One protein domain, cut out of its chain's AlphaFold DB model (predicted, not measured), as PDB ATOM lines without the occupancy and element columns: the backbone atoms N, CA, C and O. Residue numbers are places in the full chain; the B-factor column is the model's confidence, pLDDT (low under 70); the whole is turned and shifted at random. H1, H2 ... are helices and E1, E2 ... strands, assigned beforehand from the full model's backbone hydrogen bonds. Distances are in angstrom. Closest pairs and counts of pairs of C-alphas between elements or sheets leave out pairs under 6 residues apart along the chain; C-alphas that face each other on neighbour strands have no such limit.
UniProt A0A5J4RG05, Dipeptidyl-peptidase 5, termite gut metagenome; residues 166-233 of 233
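What this domain is: This is residues 166 to 233 of the 233 residues of the protein "Dipeptidyl-peptidase 5" of termite gut metagenome (UniProt A0A5J4RG05). With little regular structure, this is a two-strand hairpin, E1 and E2, at one end and a wide loop of chain with one short helix, H1, towards the other. The 68 printed residues have one named helix and two named strands, in the order H1 E1 E2; the sheet is antiparallel and the class mostly strand, with only 20 residues in named elements. The whole is loose, with a radius of gyration of the C-alphas of 15.8 A, spanning 48 by 32 by 18 A.

Where its parts are: Find C-alpha 201 at (473.286, 340.930, 373.529); from there E1, residues 201 to 210, runs 26.2 A. E2, residues 215 to 220, runs 13.8 A to C-alpha 220 at (477.579, 351.534, 381.409). H1, residues 172 to 175, measures 5.0 A.

How they stand to each other: E1 and E2 form an antiparallel hairpin at 142 degrees; look for N 207 and O 219, 2.9 A apart, within hydrogen-bond range. H1, too short for any O i to N i+4 pair, is apart from E2.

The domain as a whole: The farthest C-alphas, of Lys 181 and Gly 212, are 48.7 A apart. The printed part has no cut; H1 to E1 is a long link of 25 residues. Residue 233 alone has pLDDT under 70.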
ATOM      1  N   VAL A 166     472.715 344.590 376.879       93.06
ATOM      2  CA  VAL A 166     473.139 345.573 375.878       93.06
ATOM      3  C   VAL A 166     473.341 344.869 374.551       93.06
ATOM      4  O   VAL A 166     473.903 343.779 374.482       93.06
ATOM      5  N   LYS A 167     472.883 345.481 373.460       90.88
ATOM      6  CA  LYS A 167     473.093 344.933 372.121       90.88
ATOM      7  C   LYS A 167     474.555 345.085 371.698       90.88
ATOM      8  O   LYS A 167     474.988 346.181 371.357       90.88
ATOM      9  N   THR A 168     475.281 343.972 371.646       87.75
ATOM     10  CA  THR A 168     476.707 343.932 371.279       87.75
ATOM     11  C   THR A 168     476.941 343.501 369.832       87.75
ATOM     12  O   THR A 168     477.988 343.791 369.252       87.75
ATOM     13  N   VAL A 169     475.953 342.861 369.193       87.12
ATOM     14  CA  VAL A 169     476.074 342.357 367.819       87.12
ATOM     15  C   VAL A 169     475.109 343.079 366.881       87.12
ATOM     16  O   VAL A 169     473.891 343.050 367.051       87.12
ATOM     17  N   LYS A 170     475.659 343.690 365.823       87.19
ATOM     18  CA  LYS A 170     474.862 344.232 364.710       87.19
ATOM     19  C   LYS A 170     474.352 343.108 363.815       87.19
ATOM     20  O   LYS A 170     475.168 342.340 363.288       87.19
ATOM     21  N   SER A 171     473.041 343.063 363.590       88.19
ATOM     22  CA  SER A 171     472.413 342.100 362.677       88.19
ATOM     23  C   SER A 171     472.847 342.339 361.222       88.19
ATOM     24  O   SER A 171     473.345 343.414 360.878       88.19
ATOM     25  N   THR A 172     472.649 341.366 360.324       89.81
ATOM     26  CA  THR A 172     472.950 341.582 358.895       89.81
ATOM     27  C   THR A 172     472.109 342.699 358.288       89.81
ATOM     28  O   THR A 172     472.624 343.445 357.464       89.81
ATOM     29  N   GLY A 173     470.855 342.857 358.719       89.75
ATOM     30  CA  GLY A 173     469.998 343.955 358.263       89.75
ATOM     31  C   GLY A 173     470.508 345.328 358.708       89.75
ATOM     32  O   GLY A 173     470.460 346.280 357.940       89.75
ATOM     33  N   GLU A 174     471.073 345.432 359.913       90.00
ATOM     34  CA  GLU A 174     471.678 346.681 360.403       90.00
ATOM     35  C   GLU A 174     472.990 347.023 359.696       90.00
ATOM     36  O   GLU A 174     473.336 348.195 359.559       90.00
ATOM     37  N   ARG A 175     473.736 346.005 359.256       90.69
ATOM     38  CA  ARG A 175     474.985 346.185 358.504       90.69
ATOM     39  C   ARG A 175     474.743 346.531 357.036       90.69
ATOM     40  O   ARG A 175     475.536 347.280 356.473       90.69
ATOM     41  N   TYR A 176     473.668 346.010 356.444       92.06
ATOM     42  CA  TYR A 176     473.311 346.203 355.035       92.06
ATOM     43  C   TYR A 176     471.860 346.701 354.892       92.06
ATOM     44  O   TYR A 176     470.985 345.933 354.479       92.06
ATOM     45  N   PRO A 177     471.568 347.971 355.243       92.94
ATOM     46  CA  PRO A 177     470.200 348.505 355.229       92.94
ATOM     47  C   PRO A 177     469.548 348.534 353.837       92.94
ATOM     48  O   PRO A 177     468.326 348.590 353.716       92.94
ATOM     49  N   ASP A 178     470.360 348.502 352.783       95.69
ATOM     50  CA  ASP A 178     469.963 348.456 351.375       95.69
ATOM     51  C   ASP A 178     469.512 347.061 350.908       95.69
ATOM     52  O   ASP A 178     468.933 346.921 349.829       95.69
ATOM     53  N   LEU A 179     469.727 346.027 351.727       94.38
ATOM     54  CA  LEU A 179     469.343 344.647 351.447       94.38
ATOM     55  C   LEU A 179     468.160 344.223 352.335       94.38
ATOM     56  O   LEU A 179     468.353 343.547 353.347       94.38
ATOM     57  N   PRO A 180     466.900 344.507 351.946       91.12
ATOM     58  CA  PRO A 180     465.720 344.259 352.789       91.12
ATOM     59  C   PRO A 180     465.440 342.774 353.067       91.12
ATOM     60  O   PRO A 180     464.581 342.444 353.878       91.12
ATOM     61  N   LYS A 181     466.139 341.863 352.381       93.38
ATOM     62  CA  LYS A 181     466.045 340.407 352.571       93.38
ATOM     63  C   LYS A 181     467.232 339.820 353.349       93.38
ATOM     64  O   LYS A 181     467.351 338.600 353.422       93.38
ATOM     65  N   ALA A 182     468.130 340.645 353.894       91.31
ATOM     66  CA  ALA A 182     469.295 340.178 354.639       91.31
ATOM     67  C   ALA A 182     468.895 339.629 356.022       91.31
ATOM     68  O   ALA A 182     468.745 340.383 356.981       91.31
ATOM     69  N   SER A 183     468.763 338.305 356.128       89.06
ATOM     70  CA  SER A 183     468.349 337.589 357.350       89.06
ATOM     71  C   SER A 183     469.410 336.638 357.923       89.06
ATOM     72  O   SER A 183     469.104 335.826 358.794       89.06
ATOM     73  N   GLY A 184     470.643 336.692 357.416       87.19
ATOM     74  CA  GLY A 184     471.732 335.832 357.881       87.19
ATOM     75  C   GLY A 184     472.266 336.224 359.263       87.19
ATOM     76  O   GLY A 184     471.982 337.295 359.788       87.19
ATOM     77  N   ILE A 185     473.106 335.365 359.837       84.38
ATOM     78  CA  ILE A 185     473.922 335.693 361.011       84.38
ATOM     79  C   ILE A 185     475.379 335.664 360.558       84.38
ATOM     80  O   ILE A 185     475.827 334.681 359.969       84.38
ATOM     81  N   LEU A 186     476.111 336.752 360.800       84.94
ATOM     82  CA  LEU A 186     477.546 336.818 360.540       84.94
ATOM     83  C   LEU A 186     478.293 336.525 361.841       84.94
ATOM     84  O   LEU A 186     478.273 337.343 362.757       84.94
ATOM     85  N   VAL A 187     478.951 335.372 361.896       85.69
ATOM     86  CA  VAL A 187     479.737 334.932 363.049       85.69
ATOM     87  C   VAL A 187     481.218 335.014 362.703       85.69
ATOM     88  O   VAL A 187     481.665 334.386 361.746       85.69
ATOM     89  N   THR A 188     481.976 335.791 363.475       84.69
ATOM     90  CA  THR A 188     483.429 335.969 363.297       84.69
ATOM     91  C   THR A 188     484.238 335.598 364.539       84.69
ATOM     92  O   THR A 188     485.453 335.757 364.531       84.69
ATOM     93  N   ASP A 189     483.576 335.116 365.590       81.06
ATOM     94  CA  ASP A 189     484.178 334.706 366.860       81.06
ATOM     95  C   ASP A 189     483.482 333.437 367.381       81.06
ATOM     96  O   ASP A 189     482.386 333.098 366.932       81.06
ATOM     97  N   LEU A 190     484.127 332.716 368.296       82.94
ATOM     98  CA  LEU A 190     483.725 331.408 368.806       82.94
ATOM     99  C   LEU A 190     482.552 331.482 369.799       82.94
ATOM    100  O   LEU A 190     481.737 330.563 369.839       82.94
ATOM    101  N   MET A 191     482.429 332.570 370.566       80.38
ATOM    102  CA  MET A 191     481.397 332.742 371.605       80.38
ATOM    103  C   MET A 191     480.087 333.317 371.044       80.38
ATOM    104  O   MET A 191     479.572 334.328 371.504       80.38
ATOM    105  N   TYR A 192     479.547 332.683 370.003       83.06
ATOM    106  CA  TYR A 192     478.394 333.196 369.249       83.06
ATOM    107  C   TYR A 192     477.044 332.584 369.651       83.06
ATOM    108  O   TYR A 192     475.993 332.991 369.143       83.06
ATOM    109  N   LYS A 193     477.054 331.569 370.520       86.25
ATOM    110  CA  LYS A 193     475.856 330.840 370.942       86.25
ATOM    111  C   LYS A 193     475.988 330.367 372.384       86.25
ATOM    112  O   LYS A 193     477.007 329.781 372.745       86.25
ATOM    113  N   HIS A 194     474.932 330.548 373.164       84.56
ATOM    114  CA  HIS A 194     474.782 329.978 374.492       84.56
ATOM    115  C   HIS A 194     473.690 328.902 374.437       84.56
ATOM    116  O   HIS A 194     472.505 329.206 374.366       84.56
ATOM    117  N   TRP A 195     474.118 327.638 374.372       86.12
ATOM    118  CA  TRP A 195     473.260 326.454 374.207       86.12
ATOM    119  C   TRP A 195     472.323 326.534 372.987       86.12
ATOM    120  O   TRP A 195     472.748 326.295 371.849       86.12
ATOM    121  N   ASP A 196     471.041 326.813 373.200       86.19
ATOM    122  CA  ASP A 196     469.994 326.926 372.191       86.19
ATOM    123  C   ASP A 196     469.752 328.366 371.710       86.19
ATOM    124  O   ASP A 196     469.098 328.541 370.682       86.19
ATOM    125  N   GLU A 197     470.397 329.368 372.315       85.81
ATOM    126  CA  GLU A 197     470.222 330.791 371.999       85.81
ATOM    127  C   GLU A 197     471.448 331.428 371.328       85.81
ATOM    128  O   GLU A 197     472.594 331.188 371.704       85.81
ATOM    129  N   TRP A 198     471.217 332.288 370.332       87.31
ATOM    130  CA  TRP A 198     472.277 333.082 369.701       87.31
ATOM    131  C   TRP A 198     472.652 334.280 370.570       87.31
ATOM    132  O   TRP A 198     471.776 335.023 371.019       87.31
ATOM    133  N   VAL A 199     473.952 334.516 370.742       86.94
ATOM    134  CA  VAL A 199     474.447 335.686 371.475       86.94
ATOM    135  C   VAL A 199     474.294 336.913 370.578       86.94
ATOM    136  O   VAL A 199     474.996 337.076 369.582       86.94
ATOM    137  N   THR A 200     473.311 337.751 370.902       87.38
ATOM    138  CA  THR A 200     473.041 339.025 370.205       87.38
ATOM    139  C   THR A 200     473.131 340.236 371.132       87.38
ATOM    140  O   THR A 200     473.254 341.375 370.667       87.38
ATOM    141  N   THR A 201     473.122 339.977 372.438       90.56
ATOM    142  CA  THR A 201     473.286 340.930 373.529       90.56
ATOM    143  C   THR A 201     474.298 340.381 374.530       90.56
ATOM    144  O   THR A 201     474.530 339.172 374.565       90.56
ATOM    145  N   ALA A 202     474.870 341.257 375.350       91.56
ATOM    146  CA  ALA A 202     475.665 340.891 376.512       91.56
ATOM    147  C   ALA A 202     475.088 341.566 377.770       91.56
ATOM    148  O   ALA A 202     474.683 342.731 377.697       91.56
ATOM    149  N   PRO A 203     475.041 340.879 378.925       93.69
ATOM    150  CA  PRO A 203     474.733 341.519 380.198       93.69
ATOM    151  C   PRO A 203     475.873 342.465 380.584       93.69
ATOM    152  O   PRO A 203     477.022 342.036 380.711       93.69
ATOM    153  N   HIS A 204     475.553 343.742 380.774       95.75
ATOM    154  CA  HIS A 204     476.496 344.755 381.239       95.75
ATOM    155  C   HIS A 204     476.113 345.240 382.641       95.75
ATOM    156  O   HIS A 204     474.919 345.389 382.938       95.75
ATOM    157  N   PRO A 205     477.100 345.527 383.509       97.06
ATOM    158  CA  PRO A 205     476.857 346.199 384.768       97.06
ATOM    159  C   PRO A 205     476.805 347.718 384.557       97.06
ATOM    160  O   PRO A 205     477.713 348.327 383.994       97.06
ATOM    161  N   PHE A 206     475.763 348.340 385.090       97.75
ATOM    162  CA  PHE A 206     475.536 349.776 385.080       97.75
ATOM    163  C   PHE A 206     475.638 350.334 386.492       97.75
ATOM    164  O   PHE A 206     475.046 349.791 387.428       97.75
ATOM    165  N   MET A 207     476.337 351.453 386.645       98.12
ATOM    166  CA  MET A 207     476.371 352.217 387.890       98.12
ATOM    167  C   MET A 207     475.561 353.499 387.729       98.12
ATOM    168  O   MET A 207     475.673 354.184 386.720       98.12
ATOM    169  N   ALA A 208     474.784 353.854 388.742       98.19
ATOM    170  CA  ALA A 208     473.985 355.066 388.763       98.19
ATOM    171  C   ALA A 208     474.038 355.748 390.135       98.19
ATOM    172  O   ALA A 208     474.302 355.113 391.162       98.19
ATOM    173  N   ASP A 209     473.761 357.046 390.149       98.25
ATOM    174  CA  ASP A 209     473.488 357.801 391.367       98.25
ATOM    175  C   ASP A 209     472.068 357.513 391.859       98.25
ATOM    176  O   ASP A 209     471.129 357.421 391.066       98.25
ATOM    177  N   PHE A 210     471.911 357.409 393.177       97.00
ATOM    178  CA  PHE A 210     470.620 357.292 393.841       97.00
ATOM    179  C   PHE A 210     470.528 358.325 394.964       97.00
ATOM    180  O   PHE A 210     471.268 358.268 395.942       97.00
ATOM    181  N   ASP A 211     469.606 359.277 394.845       92.69
ATOM    182  CA  ASP A 211     469.405 360.342 395.843       92.69
ATOM    183  C   ASP A 211     468.415 359.949 396.960       92.69
ATOM    184  O   ASP A 211     467.978 360.781 397.756       92.69
ATOM    185  N   GLY A 212     468.027 358.672 397.009       90.69
ATOM    186  CA  GLY A 212     466.966 358.176 397.877       90.69
ATOM    187  C   GLY A 212     465.568 358.323 397.277       90.69
ATOM    188  O   GLY A 212     464.602 357.917 397.914       90.69
ATOM    189  N   SER A 213     465.411 358.874 396.076       89.81
ATOM    190  CA  SER A 213     464.121 359.027 395.396       89.81
ATOM    191  C   SER A 213     464.168 358.695 393.910       89.81
ATOM    192  O   SER A 213     463.166 358.206 393.394       89.81
ATOM    193  N   SER A 214     465.273 358.952 393.230       93.25
ATOM    194  CA  SER A 214     465.422 358.818 391.788       93.25
ATOM    195  C   SER A 214     466.791 358.251 391.431       93.25
ATOM    196  O   SER A 214     467.754 358.396 392.186       93.25
ATOM    197  N   VAL A 215     466.847 357.569 390.287       96.81
ATOM    198  CA  VAL A 215     468.080 357.049 389.695       96.81
ATOM    199  C   VAL A 215     468.527 358.016 388.601       96.81
ATOM    200  O   VAL A 215     467.731 358.374 387.733       96.81
ATOM    201  N   ALA A 216     469.786 358.443 388.640       96.50
ATOM    202  CA  ALA A 216     470.357 359.401 387.694       96.50
ATOM    203  C   ALA A 216     471.800 359.031 387.326       96.50
ATOM    204  O   ALA A 216     472.398 358.160 387.952       96.50
ATOM    205  N   ASN A 217     472.365 359.708 386.321       96.94
ATOM    206  CA  ASN A 217     473.765 359.542 385.902       96.94
ATOM    207  C   ASN A 217     474.148 358.069 385.684       96.94
ATOM    208  O   ASN A 217     475.135 357.583 386.234       96.94
ATOM    209  N   ILE A 218     473.316 357.355 384.922       97.06
ATOM    210  CA  ILE A 218     473.538 355.948 384.587       97.06
ATOM    211  C   ILE A 218     474.756 355.851 383.664       97.06
ATOM    212  O   ILE A 218     474.801 356.504 382.623       97.06
ATOM    213  N   ILE A 219     475.725 355.030 384.056       97.12
ATOM    214  CA  ILE A 219     476.976 354.768 383.345       97.12
ATOM    215  C   ILE A 219     477.046 353.268 383.069       97.12
ATOM    216  O   ILE A 219     476.996 352.473 384.010       97.12
ATOM    217  N   ASP A 220     477.186 352.890 381.799       96.94
ATOM    218  CA  ASP A 220     477.579 351.534 381.409       96.94
ATOM    219  C   ASP A 220     479.069 351.351 381.723       96.94
ATOM    220  O   ASP A 220     479.918 352.078 381.205       96.94
ATOM    221  N   LEU A 221     479.403 350.411 382.608       96.94
ATOM    222  CA  LEU A 221     480.794 350.173 383.002       96.94
ATOM    223  C   LEU A 221     481.600 349.444 381.918       96.94
ATOM    224  O   LEU A 221     482.826 349.392 382.019       96.94
ATOM    225  N   LEU A 222     480.926 348.887 380.911       96.19
ATOM    226  CA  LEU A 222     481.497 348.185 379.765       96.19
ATOM    227  C   LEU A 222     481.077 348.846 378.444       96.19
ATOM    228  O   LEU A 222     480.947 348.175 377.422       96.19
ATOM    229  N   GLU A 223     480.850 350.164 378.445       94.81
ATOM    230  CA  GLU A 223     480.410 350.882 377.248       94.81
ATOM    231  C   GLU A 223     481.331 350.608 376.047       94.81
ATOM    232  O   GLU A 223     482.535 350.864 376.082       94.81
ATOM    233  N   GLY A 224     480.748 350.097 374.960       90.62
ATOM    234  CA  GLY A 224     481.471 349.780 373.726       90.62
ATOM    235  C   GLY A 224     482.246 348.460 373.746       90.62
ATOM    236  O   GLY A 224     482.747 348.050 372.697       90.62
ATOM    237  N   GLU A 225     482.300 347.771 374.882       91.00
ATOM    238  CA  GLU A 225     482.914 346.456 374.996       91.00
ATOM    239  C   GLU A 225     481.901 345.346 374.657       91.00
ATOM    240  O   GLU A 225     480.720 345.458 374.979       91.00
ATOM    241  N   PRO A 226     482.322 344.250 374.005       86.56
ATOM    242  CA  PRO A 226     481.427 343.151 373.638       86.56
ATOM    243  C   PRO A 226     481.286 342.091 374.745       86.56
ATOM    244  O   PRO A 226     480.771 341.003 374.485       86.56
ATOM    245  N   TYR A 227     481.824 342.350 375.938       87.75
ATOM    246  CA  TYR A 227     482.045 341.335 376.963       87.75
ATOM    247  C   TYR A 227     480.834 341.145 377.875       87.75
ATOM    248  O   TYR A 227     480.217 342.100 378.333       87.75
ATOM    249  N   GLU A 228     480.545 339.892 378.212       88.25
ATOM    250  CA  GLU A 228     479.521 339.559 379.198       88.25
ATOM    251  C   GLU A 228     480.070 339.719 380.623       88.25
ATOM    252  O   GLU A 228     481.068 339.091 380.994       88.25
ATOM    253  N   CYS A 229     479.404 340.522 381.453       90.69
ATOM    254  CA  CYS A 229     479.702 340.616 382.877       90.69
ATOM    255  C   CYS A 229     478.420 340.862 383.693       90.69
ATOM    256  O   CYS A 229     477.936 341.993 383.758       90.69
ATOM    257  N   PRO A 230     477.900 339.845 384.402       87.25
ATOM    258  CA  PRO A 230     478.448 338.492 384.545       87.25
ATOM    259  C   PRO A 230     478.268 337.639 383.279       87.25
ATOM    260  O   PRO A 230     477.306 337.826 382.546       87.25
ATOM    261  N   MET A 231     479.155 336.667 383.040       84.31
ATOM    262  CA  MET A 231     478.928 335.659 381.993       84.31
ATOM    263  C   MET A 231     477.705 334.800 382.318       84.31
ATOM    264  O   MET A 231     477.461 334.481 383.490       84.31
ATOM    265  N   LYS A 232     476.969 334.384 381.283       77.56
ATOM    266  CA  LYS A 232     475.901 333.388 381.446       77.56
ATOM    267  C   LYS A 232     476.486 332.031 381.915       77.56
ATOM    268  O   LYS A 232     477.583 331.687 381.468       77.56
ATOM    269  N   PRO A 233     475.802 331.288 382.813       68.25
ATOM    270  CA  PRO A 233     476.291 330.023 383.387       68.25
ATOM    271  C   PRO A 233     476.615 328.912 382.385       68.25
ATOM    272  O   PRO A 233     475.800 328.690 381.470       68.25
TER     273      PRO A 233